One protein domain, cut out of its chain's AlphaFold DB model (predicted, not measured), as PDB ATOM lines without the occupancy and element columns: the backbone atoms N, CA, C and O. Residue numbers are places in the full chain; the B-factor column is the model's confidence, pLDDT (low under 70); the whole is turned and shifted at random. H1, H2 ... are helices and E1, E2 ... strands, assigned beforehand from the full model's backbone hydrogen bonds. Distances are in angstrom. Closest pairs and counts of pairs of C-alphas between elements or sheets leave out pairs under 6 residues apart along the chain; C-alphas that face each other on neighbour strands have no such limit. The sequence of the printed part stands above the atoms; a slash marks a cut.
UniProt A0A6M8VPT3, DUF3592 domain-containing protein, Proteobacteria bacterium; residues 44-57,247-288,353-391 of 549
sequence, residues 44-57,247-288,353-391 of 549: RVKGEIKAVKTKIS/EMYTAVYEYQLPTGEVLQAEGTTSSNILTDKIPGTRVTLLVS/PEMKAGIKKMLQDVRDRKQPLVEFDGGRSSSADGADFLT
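What this domain is: This is residues 44 to 57, 247 to 288 and 353 to 391 of the 549 residues of the protein "DUF3592 domain-containing protein" of Proteobacteria bacterium (UniProt A0A6M8VPT3). A strongly twisted, curled sheet of four strands, E3, E2, E1 and E4, makes the body, and one helix, H1, sticks out from it as a lone arm on the free residues 369 to 370. After that the unnamed stretch of residues 369 to 391 comes back to the sheet, where residues 388 to 389 pair with residues 53 to 54 of E1. The printed part has 95 residues, with E1, E2, E3, E4 and then H1 along the chain; the sheet's order is E3, E2, E1, E4, all antiparallel, and the class is mixed, helices and strands. The whole is only just loose, close to compact, with a radius of gyration of the C-alphas of 15.1 A, and it spans 47 by 33 by 24 A, the arm included.

Where its parts are: Find C-alpha 44 at (20.030, 45.651, 87.439); from there E1, residues 44 to 54, runs 25.9 A and bends by 71 degrees at residue 47. Past the first cut, E2 holds residues 249 to 256 over 22.9 A. E3, residues 262 to 271, begins at C-alpha 262 at (23.746, 59.275, 87.737), runs 25.3 A and bends by 54 degrees at residue 268. E4 holds residues 282 to 288. Past the second cut, H1, residues 353 to 368, runs 21.7 A and ends at C-alpha 368 at (25.188, 51.865, 109.619).

How they stand to each other: Begin with E1, an inner strand. Its antiparallel neighbour E4, an edge strand, has C-alphas 48 and 282 facing each other at 4.4 A, and N 283 and O 47 are within hydrogen-bond range at 2.8 A. Its other antiparallel neighbour is E2, where C-alphas 47 and 255 face each other at 4.1 A and N 48 and O 254 are 2.8 A apart. E2 and E3 form a hairpin: look at N 249 and O 271, 2.8 A apart. E3 is the other edge strand, and it is apart from E4. From edge to edge the strands' lines turn by 88 degrees. H1 is not on the sheet and is apart from E1, E2 and E3; in its backbone every O i to N i+4 pair is within hydrogen-bond range.

The domain as a whole: The two C-alphas farthest apart are those of Gly 260 and Pro 353, at 47.4 A. Residues 353 to 370 stand free, of which 353 to 368 belong to H1; the body without them spans 35 by 24 by 21 A. Residues 58 to 246 are not printed, with 8.6 A between C-alphas 57 and 247; residues 289 to 352 are not printed either, with 34.4 A between C-alphas 288 and 353. The link from E2 to E3 is tight and that from E3 to E4 short. The mean pLDDT of the printed part is 75.4, and 33 residues are under 70: residues 55 to 57, 355 to 356, 359 and 362 to 388.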
ATOM      1  N   ARG A  44      19.046  45.768  88.521       91.62
ATOM      2  CA  ARG A  44      20.030  45.651  87.439       91.62
ATOM      3  C   ARG A  44      20.133  46.956  86.674       91.62
ATOM      4  O   ARG A  44      19.172  47.366  86.035       91.62
ATOM      5  N   VAL A  45      21.325  47.532  86.666       91.12
ATOM      6  CA  VAL A  45      21.643  48.732  85.889       91.12
ATOM      7  C   VAL A  45      22.849  48.465  84.994       91.12
ATOM      8  O   VAL A  45      23.685  47.599  85.279       91.12
ATOM      9  N   LYS A  46      22.932  49.185  83.877       91.50
ATOM     10  CA  LYS A  46      24.157  49.241  83.076       91.50
ATOM     11  C   LYS A  46      25.021  50.363  83.643       91.50
ATOM     12  O   LYS A  46      24.518  51.451  83.893       91.50
ATOM     13  N   GLY A  47      26.297  50.075  83.850       90.81
ATOM     14  CA  GLY A  47      27.272  51.050  84.309       90.81
ATOM     15  C   GLY A  47      28.609  50.874  83.610       90.81
ATOM     16  O   GLY A  47      28.800  49.974  82.787       90.81
ATOM     17  N   GLU A  48      29.545  51.730  83.970       92.06
ATOM     18  CA  GLU A  48      30.907  51.744  83.469       92.06
ATOM     19  C   GLU A  48      31.884  51.792  84.640       92.06
ATOM     20  O   GLU A  48      31.613  52.386  85.682       92.06
ATOM     21  N   ILE A  49      33.028  51.133  84.488       90.31
ATOM     22  CA  ILE A  49      34.117  51.260  85.454       90.31
ATOM     23  C   ILE A  49      34.821  52.589  85.191       90.31
ATOM     24  O   ILE A  49      35.467  52.729  84.157       90.31
ATOM     25  N   LYS A  50      34.726  53.547  86.116       88.38
ATOM     26  CA  LYS A  50      35.418  54.839  85.987       88.38
ATOM     27  C   LYS A  50      36.850  54.792  86.488       88.38
ATOM     28  O   LYS A  50      37.739  55.325  85.839       88.38
ATOM     29  N   ALA A  51      37.077  54.133  87.620       86.56
ATOM     30  CA  ALA A  51      38.388  54.096  88.254       86.56
ATOM     31  C   ALA A  51      38.614  52.792  89.028       86.56
ATOM     32  O   ALA A  51      37.685  52.027  89.300       86.56
ATOM     33  N   VAL A  52      39.870  52.549  89.406       87.62
ATOM     34  CA  VAL A  52      40.260  51.444  90.289       87.62
ATOM     35  C   VAL A  52      41.022  51.998  91.473       87.62
ATOM     36  O   VAL A  52      41.986  52.738  91.304       87.62
ATOM     37  N   LYS A  53      40.603  51.600  92.666       85.31
ATOM     38  CA  LYS A  53      41.225  51.949  93.934       85.31
ATOM     39  C   LYS A  53      42.121  50.811  94.411       85.31
ATOM     40  O   LYS A  53      41.750  49.639  94.277       85.31
ATOM     41  N   THR A  54      43.257  51.142  95.019       81.62
ATOM     42  CA  THR A  54      44.077  50.184  95.777       81.62
ATOM     43  C   THR A  54      44.105  50.558  97.257       81.62
ATOM     44  O   THR A  54      44.314  51.715  97.623       81.62
ATOM     45  N   LYS A  55      43.860  49.575  98.131       65.44
ATOM     46  CA  LYS A  55      43.800  49.784  99.591       65.44
ATOM     47  C   LYS A  55      45.182  49.765 100.257       65.44
ATOM     48  O   LYS A  55      45.330  50.225 101.382       65.44
ATOM     49  N   ILE A  56      46.195  49.242  99.569       60.16
ATOM     50  CA  ILE A  56      47.575  49.145 100.063       60.16
ATOM     51  C   ILE A  56      48.409  50.167  99.287       60.16
ATOM     52  O   ILE A  56      49.319  49.834  98.536       60.16
ATOM     53  N   SER A  57      48.033  51.439  99.405       55.62
ATOM     54  CA  SER A  57      48.796  52.532  98.811       55.62
ATOM     55  C   SER A  57      50.021  52.821  99.681       55.62
ATOM     56  O   SER A  57      49.890  52.976 100.893       55.62
ATOM     57  N   GLU A 247      48.286  43.303  96.691       81.56
ATOM     58  CA  GLU A 247      47.367  44.415  96.466       81.56
ATOM     59  C   GLU A 247      45.940  43.910  96.225       81.56
ATOM     60  O   GLU A 247      45.705  42.944  95.496       81.56
ATOM     61  N   MET A 248      44.970  44.596  96.828       83.19
ATOM     62  CA  MET A 248      43.551  44.386  96.560       83.19
ATOM     63  C   MET A 248      43.005  45.579  95.791       83.19
ATOM     64  O   MET A 248      43.123  46.723  96.234       83.19
ATOM     65  N   TYR A 249      42.370  45.284  94.663       86.69
ATOM     66  CA  TYR A 249      41.782  46.262  93.766       86.69
ATOM     67  C   TYR A 249      40.274  46.322  93.978       86.69
ATOM     68  O   TYR A 249      39.604  45.286  93.931       86.69
ATOM     69  N   THR A 250      39.736  47.527  94.145       88.50
ATOM     70  CA  THR A 250      38.291  47.785  94.157       88.50
ATOM     71  C   THR A 250      37.925  48.653  92.961       88.50
ATOM     72  O   THR A 250      38.581  49.657  92.703       88.50
ATOM     73  N   ALA A 251      36.894  48.273  92.208       89.81
ATOM     74  CA  ALA A 251      36.401  49.091  91.104       89.81
ATOM     75  C   ALA A 251      35.452  50.174  91.625       89.81
ATOM     76  O   ALA A 251      34.638  49.905  92.509       89.81
ATOM     77  N   VAL A 252      35.533  51.365  91.039       88.94
ATOM     78  CA  VAL A 252      34.538  52.427  91.191       88.94
ATOM     79  C   VAL A 252      33.694  52.472  89.931       88.94
ATOM     80  O   VAL A 252      34.218  52.515  88.813       88.94
ATOM     81  N   TYR A 253      32.385  52.404  90.126       90.19
ATOM     82  CA  TYR A 253      31.410  52.321  89.056       90.19
ATOM     83  C   TYR A 253      30.656  53.634  88.925       90.19
ATOM     84  O   TYR A 253      30.218  54.176  89.933       90.19
ATOM     85  N   GLU A 254      30.434  54.070  87.691       90.38
ATOM     86  CA  GLU A 254      29.425  55.066  87.338       90.38
ATOM     87  C   GLU A 254      28.235  54.358  86.704       90.38
ATOM     88  O   GLU A 254      28.402  53.487  85.844       90.38
ATOM     89  N   TYR A 255      27.029  54.682  87.147       90.12
ATOM     90  CA  TYR A 255      25.813  54.065  86.635       90.12
ATOM     91  C   TYR A 255      24.619  54.994  86.805       90.12
ATOM     92  O   TYR A 255      24.604  55.872  87.666       90.12
ATOM     93  N   GLN A 256      23.600  54.767  85.982       89.69
ATOM     94  CA  GLN A 256      22.351  55.511  86.031       89.69
ATOM     95  C   GLN A 256      21.269  54.668  86.707       89.69
ATOM     96  O   GLN A 256      21.051  53.507  86.342       89.69
ATOM     97  N   LEU A 257      20.601  55.240  87.707       86.25
ATOM     98  CA  LEU A 257      19.434  54.636  88.338       86.25
ATOM     99  C   LEU A 257      18.216  54.696  87.401       86.25
ATOM    100  O   LEU A 257      18.140  55.575  86.542       86.25
ATOM    101  N   PRO A 258      17.207  53.823  87.588       83.38
ATOM    102  CA  PRO A 258      15.943  53.918  86.851       83.38
ATOM    103  C   PRO A 258      15.226  55.270  87.011       83.38
ATOM    104  O   PRO A 258      14.422  55.637  86.164       83.38
ATOM    105  N   THR A 259      15.531  56.010  88.080       83.31
ATOM    106  CA  THR A 259      15.044  57.371  88.353       83.31
ATOM    107  C   THR A 259      15.696  58.442  87.469       83.31
ATOM    108  O   THR A 259      15.264  59.587  87.500       83.31
ATOM    109  N   GLY A 260      16.725  58.094  86.687       81.81
ATOM    110  CA  GLY A 260      17.473  59.004  85.813       81.81
ATOM    111  C   GLY A 260      18.732  59.607  86.446       81.81
ATOM    112  O   GLY A 260      19.585  60.108  85.717       81.81
ATOM    113  N   GLU A 261      18.887  59.500  87.768       86.25
ATOM    114  CA  GLU A 261      20.044  59.996  88.522       86.25
ATOM    115  C   GLU A 261      21.316  59.192  88.206       86.25
ATOM    116  O   GLU A 261      21.293  57.957  88.181       86.25
ATOM    117  N   VAL A 262      22.429  59.886  87.963       85.56
ATOM    118  CA  VAL A 262      23.746  59.275  87.737       85.56
ATOM    119  C   VAL A 262      24.519  59.287  89.048       85.56
ATOM    120  O   VAL A 262      24.702  60.338  89.652       85.56
ATOM    121  N   LEU A 263      24.987  58.116  89.474       85.44
ATOM    122  CA  LEU A 263      25.731  57.942  90.715       85.44
ATOM    123  C   LEU A 263      27.078  57.272  90.461       85.44
ATOM    124  O   LEU A 263      27.227  56.431  89.569       85.44
ATOM    125  N   GLN A 264      28.042  57.609  91.314       86.25
ATOM    126  CA  GLN A 264      29.340  56.953  91.385       86.25
ATOM    127  C   GLN A 264      29.521  56.284  92.750       86.25
ATOM    128  O   GLN A 264      29.389  56.919  93.799       86.25
ATOM    129  N   ALA A 265      29.813  54.983  92.744       83.81
ATOM    130  CA  ALA A 265      29.943  54.197  93.967       83.81
ATOM    131  C   ALA A 265      31.095  53.187  93.905       83.81
ATOM    132  O   ALA A 265      31.374  52.575  92.868       83.81
ATOM    133  N   GLU A 266      31.746  52.979  95.052       84.75
ATOM    134  CA  GLU A 266      32.767  51.946  95.223       84.75
ATOM    135  C   GLU A 266      32.114  50.557  95.304       84.75
ATOM    136  O   GLU A 266      31.213  50.306  96.108       84.75
ATOM    137  N   GLY A 267      32.605  49.621  94.492       84.56
ATOM    138  CA  GLY A 267      32.139  48.243  94.509       84.56
ATOM    139  C   GLY A 267      32.289  47.587  95.883       84.56
ATOM    140  O   GLY A 267      33.289  47.766  96.570       84.56
ATOM    141  N   THR A 268      31.337  46.739  96.274       79.25
ATOM    142  CA  THR A 268      31.398  46.050  97.579       79.25
ATOM    143  C   THR A 268      32.484  44.972  97.678       79.25
ATOM    144  O   THR A 268      32.646  44.363  98.732       79.25
ATOM    145  N   THR A 269      33.178  44.662  96.579       78.31
ATOM    146  CA  THR A 269      34.096  43.525  96.483       78.31
ATOM    147  C   THR A 269      35.452  43.972  95.959       78.31
ATOM    148  O   THR A 269      35.574  44.417  94.816       78.31
ATOM    149  N   SER A 270      36.478  43.774  96.782       81.56
ATOM    150  CA  SER A 270      37.877  43.898  96.381       81.56
ATOM    151  C   SER A 270      38.433  42.525  96.004       81.56
ATOM    152  O   SER A 270      38.069  41.515  96.605       81.56
ATOM    153  N   SER A 271      39.331  42.466  95.025       80.81
ATOM    154  CA  SER A 271      40.104  41.247  94.757       80.81
ATOM    155  C   SER A 271      41.503  41.579  94.258       80.81
ATOM    156  O   SER A 271      41.749  42.669  93.750       80.81
ATOM    157  N   ASN A 272      42.422  40.624  94.362       80.94
ATOM    158  CA  ASN A 272      43.781  40.728  93.818       80.94
ATOM    159  C   ASN A 272      43.836  40.585  92.283       80.94
ATOM    160  O   ASN A 272      44.909  40.509  91.686       80.94
ATOM    161  N   ILE A 273      42.675  40.546  91.625       80.69
ATOM    162  CA  ILE A 273      42.552  40.459  90.176       80.69
ATOM    163  C   ILE A 273      42.208  41.849  89.648       80.69
ATOM    164  O   ILE A 273      41.139  42.381  89.935       80.69
ATOM    165  N   LEU A 274      43.112  42.430  88.857       85.12
ATOM    166  CA  LEU A 274      42.890  43.719  88.190       85.12
ATOM    167  C   LEU A 274      42.194  43.566  86.827       85.12
ATOM    168  O   LEU A 274      41.573  44.495  86.318       85.12
ATOM    169  N   THR A 275      42.285  42.377  86.226       80.88
ATOM    170  CA  THR A 275      41.887  42.126  84.827       80.88
ATOM    171  C   THR A 275      40.401  42.330  84.538       80.88
ATOM    172  O   THR A 275      40.027  42.548  83.390       80.88
ATOM    173  N   ASP A 276      39.551  42.271  85.561       82.44
ATOM    174  CA  ASP A 276      38.107  42.453  85.458       82.44
ATOM    175  C   ASP A 276      37.636  43.856  85.877       82.44
ATOM    176  O   ASP A 276      36.426  44.098  85.896       82.44
ATOM    177  N   LYS A 277      38.577  44.758  86.195       87.62
ATOM    178  CA  LYS A 277      38.333  46.111  86.719       87.62
ATOM    179  C   LYS A 277      38.899  47.219  85.826       87.62
ATOM    180  O   LYS A 277      39.160  48.308  86.303       87.62
ATOM    181  N   ILE A 278      39.125  46.958  84.543       87.50
ATOM    182  CA  ILE A 278      39.741  47.941  83.639       87.50
ATOM    183  C   ILE A 278      38.792  49.147  83.450       87.50
ATOM    184  O   ILE A 278      37.640  48.923  83.055       87.50
ATOM    185  N   PRO A 279      39.241  50.396  83.697       88.81
ATOM    186  CA  PRO A 279      38.456  51.600  83.418       88.81
ATOM    187  C   PRO A 279      37.960  51.665  81.966       88.81
ATOM    188  O   PRO A 279      38.609  51.142  81.063       88.81
ATOM    189  N   GLY A 280      36.784  52.249  81.737       85.81
ATOM    190  CA  GLY A 280      36.115  52.284  80.429       85.81
ATOM    191  C   GLY A 280      35.324  51.015  80.078       85.81
ATOM    192  O   GLY A 280      34.658  50.940  79.045       85.81
ATOM    193  N   THR A 281      35.371  49.976  80.921       88.69
ATOM    194  CA  THR A 281      34.637  48.729  80.665       88.69
ATOM    195  C   THR A 281      33.168  48.878  81.053       88.69
ATOM    196  O   THR A 281      32.845  49.063  82.228       88.69
ATOM    197  N   ARG A 282      32.260  48.699  80.087       91.50
ATOM    198  CA  ARG A 282      30.817  48.604  80.354       91.50
ATOM    199  C   ARG A 282      30.479  47.288  81.049       91.50
ATOM    200  O   ARG A 282      30.842  46.208  80.580       91.50
ATOM    201  N   VAL A 283      29.753  47.374  82.157       91.12
ATOM    202  CA  VAL A 283      29.392  46.238  83.007       91.12
ATOM    203  C   VAL A 283      27.932  46.317  83.443       91.12
ATOM    204  O   VAL A 283      27.354  47.386  83.604       91.12
ATOM    205  N   THR A 284      27.315  45.156  83.651       91.75
ATOM    206  CA  THR A 284      26.029  45.075  84.350       91.75
ATOM    207  C   THR A 284      26.287  45.052  85.846       91.75
ATOM    208  O   THR A 284      27.112  44.264  86.315       91.75
ATOM    209  N   LEU A 285      25.571  45.886  86.587       90.88
ATOM    210  CA  LEU A 285      25.711  46.047  88.027       90.88
ATOM    211  C   LEU A 285      24.394  45.714  88.718       90.88
ATOM    212  O   LEU A 285      23.316  45.866  88.145       90.88
ATOM    213  N   LEU A 286      24.506  45.229  89.948       90.06
ATOM    214  CA  LEU A 286      23.406  45.094  90.885       90.06
ATOM    215  C   LEU A 286      23.549  46.205  91.919       90.06
ATOM    216  O   LEU A 286      24.584  46.291  92.583       90.06
ATOM    217  N   VAL A 287      22.515  47.031  92.039       88.88
ATOM    218  CA  VAL A 287      22.422  48.131  93.003       88.88
ATOM    219  C   VAL A 287      21.429  47.737  94.086       88.88
ATOM    220  O   VAL A 287      20.368  47.177  93.794       88.88
ATOM    221  N   SER A 288      21.780  47.979  95.347       85.69
ATOM    222  CA  SER A 288      20.890  47.685  96.469       85.69
ATOM    223  C   SER A 288      19.733  48.699  96.511       85.69
ATOM    224  O   SER A 288      20.008  49.895  96.602       85.69
ATOM    225  N   PRO A 353      37.466  44.569 127.381       71.44
ATOM    226  CA  PRO A 353      36.438  45.573 127.101       71.44
ATOM    227  C   PRO A 353      36.552  46.173 125.695       71.44
ATOM    228  O   PRO A 353      35.534  46.449 125.061       71.44
ATOM    229  N   GLU A 354      37.777  46.306 125.175       70.69
ATOM    230  CA  GLU A 354      38.046  46.788 123.819       70.69
ATOM    231  C   GLU A 354      37.540  45.823 122.750       70.69
ATOM    232  O   GLU A 354      37.004  46.258 121.734       70.69
ATOM    233  N   MET A 355      37.629  44.511 122.979       64.31
ATOM    234  CA  MET A 355      37.100  43.512 122.051       64.31
ATOM    235  C   MET A 355      35.568  43.532 122.031       64.31
ATOM    236  O   MET A 355      34.965  43.461 120.962       64.31
ATOM    237  N   LYS A 356      34.919  43.692 123.192       69.31
ATOM    238  CA  LYS A 356      33.455  43.827 123.290       69.31
ATOM    239  C   LYS A 356      32.962  45.119 122.632       69.31
ATOM    240  O   LYS A 356      31.987  45.094 121.879       69.31
ATOM    241  N   ALA A 357      33.659  46.233 122.867       74.25
ATOM    242  CA  ALA A 357      33.409  47.500 122.188       74.25
ATOM    243  C   ALA A 357      33.674  47.392 120.678       74.25
ATOM    244  O   ALA A 357      32.875  47.881 119.888       74.25
ATOM    245  N   GLY A 358      34.729  46.682 120.275       70.75
ATOM    246  CA  GLY A 358      35.096  46.419 118.887       70.75
ATOM    247  C   GLY A 358      34.062  45.577 118.145       70.75
ATOM    248  O   GLY A 358      33.696  45.928 117.033       70.75
ATOM    249  N   ILE A 359      33.515  44.529 118.767       69.06
ATOM    250  CA  ILE A 359      32.438  43.709 118.188       69.06
ATOM    251  C   ILE A 359      31.141  44.518 118.082       69.06
ATOM    252  O   ILE A 359      30.485  44.487 117.043       69.06
ATOM    253  N   LYS A 360      30.781  45.293 119.115       75.69
ATOM    254  CA  LYS A 360      29.604  46.180 119.078       75.69
ATOM    255  C   LYS A 360      29.749  47.258 118.000       75.69
ATOM    256  O   LYS A 360      28.802  47.494 117.255       75.69
ATOM    257  N   LYS A 361      30.937  47.857 117.889       72.31
ATOM    258  CA  LYS A 361      31.283  48.835 116.857       72.31
ATOM    259  C   LYS A 361      31.297  48.198 115.474       72.31
ATOM    260  O   LYS A 361      30.749  48.782 114.565       72.31
ATOM    261  N   MET A 362      31.814  46.981 115.315       59.53
ATOM    262  CA  MET A 362      31.775  46.234 114.054       59.53
ATOM    263  C   MET A 362      30.334  45.921 113.630       59.53
ATOM    264  O   MET A 362      29.992  46.092 112.466       59.53
ATOM    265  N   LEU A 363      29.469  45.507 114.560       64.75
ATOM    266  CA  LEU A 363      28.042  45.284 114.298       64.75
ATOM    267  C   LEU A 363      27.317  46.587 113.926       64.75
ATOM    268  O   LEU A 363      26.513  46.587 112.993       64.75
ATOM    269  N   GLN A 364      27.620  47.694 114.612       66.94
ATOM    270  CA  GLN A 364      27.104  49.025 114.273       66.94
ATOM    271  C   GLN A 364      27.633  49.518 112.922       66.94
ATOM    272  O   GLN A 364      26.835  49.910 112.084       66.94
ATOM    273  N   ASP A 365      28.932  49.403 112.650       60.38
ATOM    274  CA  ASP A 365      29.562  49.772 111.379       60.38
ATOM    275  C   ASP A 365      29.002  48.944 110.221       60.38
ATOM    276  O   ASP A 365      28.798  49.468 109.134       60.38
ATOM    277  N   VAL A 366      28.710  47.656 110.417       59.91
ATOM    278  CA  VAL A 366      28.071  46.818 109.389       59.91
ATOM    279  C   VAL A 366      26.625  47.256 109.128       59.91
ATOM    280  O   VAL A 366      26.184  47.248 107.975       59.91
ATOM    281  N   ARG A 367      25.892  47.666 110.170       63.28
ATOM    282  CA  ARG A 367      24.501  48.133 110.065       63.28
ATOM    283  C   ARG A 367      24.407  49.522 109.421       63.28
ATOM    284  O   ARG A 367      23.624  49.735 108.487       63.28
ATOM    285  N   ASP A 368      25.268  50.429 109.867       58.44
ATOM    286  CA  ASP A 368      25.188  51.865 109.619       58.44
ATOM    287  C   ASP A 368      26.195  52.334 108.546       58.44
ATOM    288  O   ASP A 368      26.153  53.497 108.144       58.44
ATOM    289  N   ARG A 369      27.035  51.436 107.988       55.25
ATOM    290  CA  ARG A 369      27.907  51.738 106.836       55.25
ATOM    291  C   ARG A 369      27.089  52.340 105.696       55.25
ATOM    292  O   ARG A 369      26.276  51.647 105.068       55.25
ATOM    293  N   LYS A 370      27.354  53.616 105.430       52.53
ATOM    294  CA  LYS A 370      27.189  54.266 104.132       52.53
ATOM    295  C   LYS A 370      28.534  54.133 103.421       52.53
ATOM    296  O   LYS A 370      29.559  54.502 103.994       52.53
ATOM    297  N   GLN A 371      28.571  53.536 102.236       57.28
ATOM    298  CA  GLN A 371      29.745  53.673 101.380       57.28
ATOM    299  C   GLN A 371      29.790  55.129 100.904       57.28
ATOM    300  O   GLN A 371      28.741  55.683 100.568       57.28
ATOM    301  N   PRO A 372      30.960  55.788 100.922       56.31
ATOM    302  CA  PRO A 372      31.038  57.152 100.430       56.31
ATOM    303  C   PRO A 372      30.659  57.153  98.946       56.31
ATOM    304  O   PRO A 372      31.181  56.345  98.174       56.31
ATOM    305  N   LEU A 373      29.746  58.046  98.558       57.19
ATOM    306  CA  LEU A 373      29.624  58.444  97.161       57.19
ATOM    307  C   LEU A 373      30.969  59.059  96.779       57.19
ATOM    308  O   LEU A 373      31.491  59.919  97.491       57.19
ATOM    309  N   VAL A 374      31.582  58.519  95.734       60.28
ATOM    310  CA  VAL A 374      32.934  58.898  95.329       60.28
ATOM    311  C   VAL A 374      32.803  59.798  94.121       60.28
ATOM    312  O   VAL A 374      32.352  59.335  93.084       60.28
ATOM    313  N   GLU A 375      33.222  61.051  94.242       55.34
ATOM    314  CA  GLU A 375      33.306  61.963  93.107       55.34
ATOM    315  C   GLU A 375      34.715  61.874  92.501       55.34
ATOM    316  O   GLU A 375      35.725  62.150  93.159       55.34
ATOM    317  N   PHE A 376      34.803  61.375  91.267       56.06
ATOM    318  CA  PHE A 376      36.060  61.252  90.531       56.06
ATOM    319  C   PHE A 376      36.203  62.394  89.512       56.06
ATOM    320  O   PHE A 376      35.653  62.319  88.416       56.06
ATOM    321  N   ASP A 377      36.982  63.424  89.857       56.19
ATOM    322  CA  ASP A 377      37.217  64.624  89.030       56.19
ATOM    323  C   ASP A 377      38.467  64.510  88.124       56.19
ATOM    324  O   ASP A 377      39.349  65.360  88.092       56.19
ATOM    325  N   GLY A 378      38.623  63.389  87.416       54.16
ATOM    326  CA  GLY A 378      39.599  63.293  86.317       54.16
ATOM    327  C   GLY A 378      41.098  63.267  86.678       54.16
ATOM    328  O   GLY A 378      41.919  63.100  85.778       54.16
ATOM    329  N   GLY A 379      41.499  63.338  87.952       52.09
ATOM    330  CA  GLY A 379      42.905  63.170  88.345       52.09
ATOM    331  C   GLY A 379      43.167  63.292  89.850       52.09
ATOM    332  O   GLY A 379      42.720  64.237  90.480       52.09
ATOM    333  N   ARG A 380      43.906  62.318  90.420       53.47
ATOM    334  CA  ARG A 380      44.367  62.220  91.830       53.47
ATOM    335  C   ARG A 380      43.431  62.857  92.875       53.47
ATOM    336  O   ARG A 380      43.814  63.805  93.554       53.47
ATOM    337  N   SER A 381      42.266  62.259  93.112       48.59
ATOM    338  CA  SER A 381      41.558  62.466  94.379       48.59
ATOM    339  C   SER A 381      41.989  61.402  95.396       48.59
ATOM    340  O   SER A 381      41.781  60.205  95.223       48.59
ATOM    341  N   SER A 382      42.658  61.810  96.471       49.53
ATOM    342  CA  SER A 382      42.847  60.946  97.637       49.53
ATOM    343  C   SER A 382      41.494  60.765  98.327       49.53
ATOM    344  O   SER A 382      40.866  61.747  98.717       49.53
ATOM    345  N   SER A 383      41.026  59.526  98.488       50.38
ATOM    346  CA  SER A 383      39.849  59.247  99.320       50.38
ATOM    347  C   SER A 383      40.169  59.558 100.794       50.38
ATOM    348  O   SER A 383      41.304  59.334 101.222       50.38
ATOM    349  N   ALA A 384      39.188  60.013 101.586       44.94
ATOM    350  CA  ALA A 384      39.346  60.317 103.022       44.94
ATOM    351  C   ALA A 384      39.932  59.149 103.855       44.94
ATOM    352  O   ALA A 384      40.527  59.374 104.905       44.94
ATOM    353  N   ASP A 385      39.836  57.916 103.342       48.81
ATOM    354  CA  ASP A 385      40.352  56.677 103.946       48.81
ATOM    355  C   ASP A 385      41.803  56.312 103.539       48.81
ATOM    356  O   ASP A 385      42.268  55.209 103.832       48.81
ATOM    357  N   GLY A 386      42.531  57.185 102.828       49.62
ATOM    358  CA  GLY A 386      43.953  56.979 102.491       49.62
ATOM    359  C   GLY A 386      44.237  55.971 101.366       49.62
ATOM    360  O   GLY A 386      45.343  55.441 101.271       49.62
ATOM    361  N   ALA A 387      43.247  55.681 100.518       57.44
ATOM    362  CA  ALA A 387      43.380  54.778  99.375       57.44
ATOM    363  C   ALA A 387      43.407  55.552  98.040       57.44
ATOM    364  O   ALA A 387      42.572  56.434  97.822       57.44
ATOM    365  N   ASP A 388      44.359  55.197  97.165       69.38
ATOM    366  CA  ASP A 388      44.678  55.918  95.921       69.38
ATOM    367  C   ASP A 388      43.962  55.314  94.703       69.38
ATOM    368  O   ASP A 388      43.866  54.086  94.563       69.38
ATOM    369  N   PHE A 389      43.514  56.181  93.791       78.94
ATOM    370  CA  PHE A 389      43.122  55.780  92.439       78.94
ATOM    371  C   PHE A 389      44.354  55.487  91.591       78.94
ATOM    372  O   PHE A 389      45.300  56.274  91.563       78.94
ATOM    373  N   LEU A 390      44.312  54.365  90.879       80.88
ATOM    374  CA  LEU A 390      45.374  53.961  89.972       80.88
ATOM    375  C   LEU A 390      45.294  54.746  88.663       80.88
ATOM    376  O   LEU A 390      44.232  54.821  88.042       80.88
ATOM    377  N   THR A 391      46.432  55.274  88.217       82.56
ATOM    378  CA  THR A 391      46.549  55.860  86.874       82.56
ATOM    379  C   THR A 391      46.568  54.775  85.796       82.56
ATOM    380  O   THR A 391      46.839  53.603  86.068       82.56
TER     381      THR A 391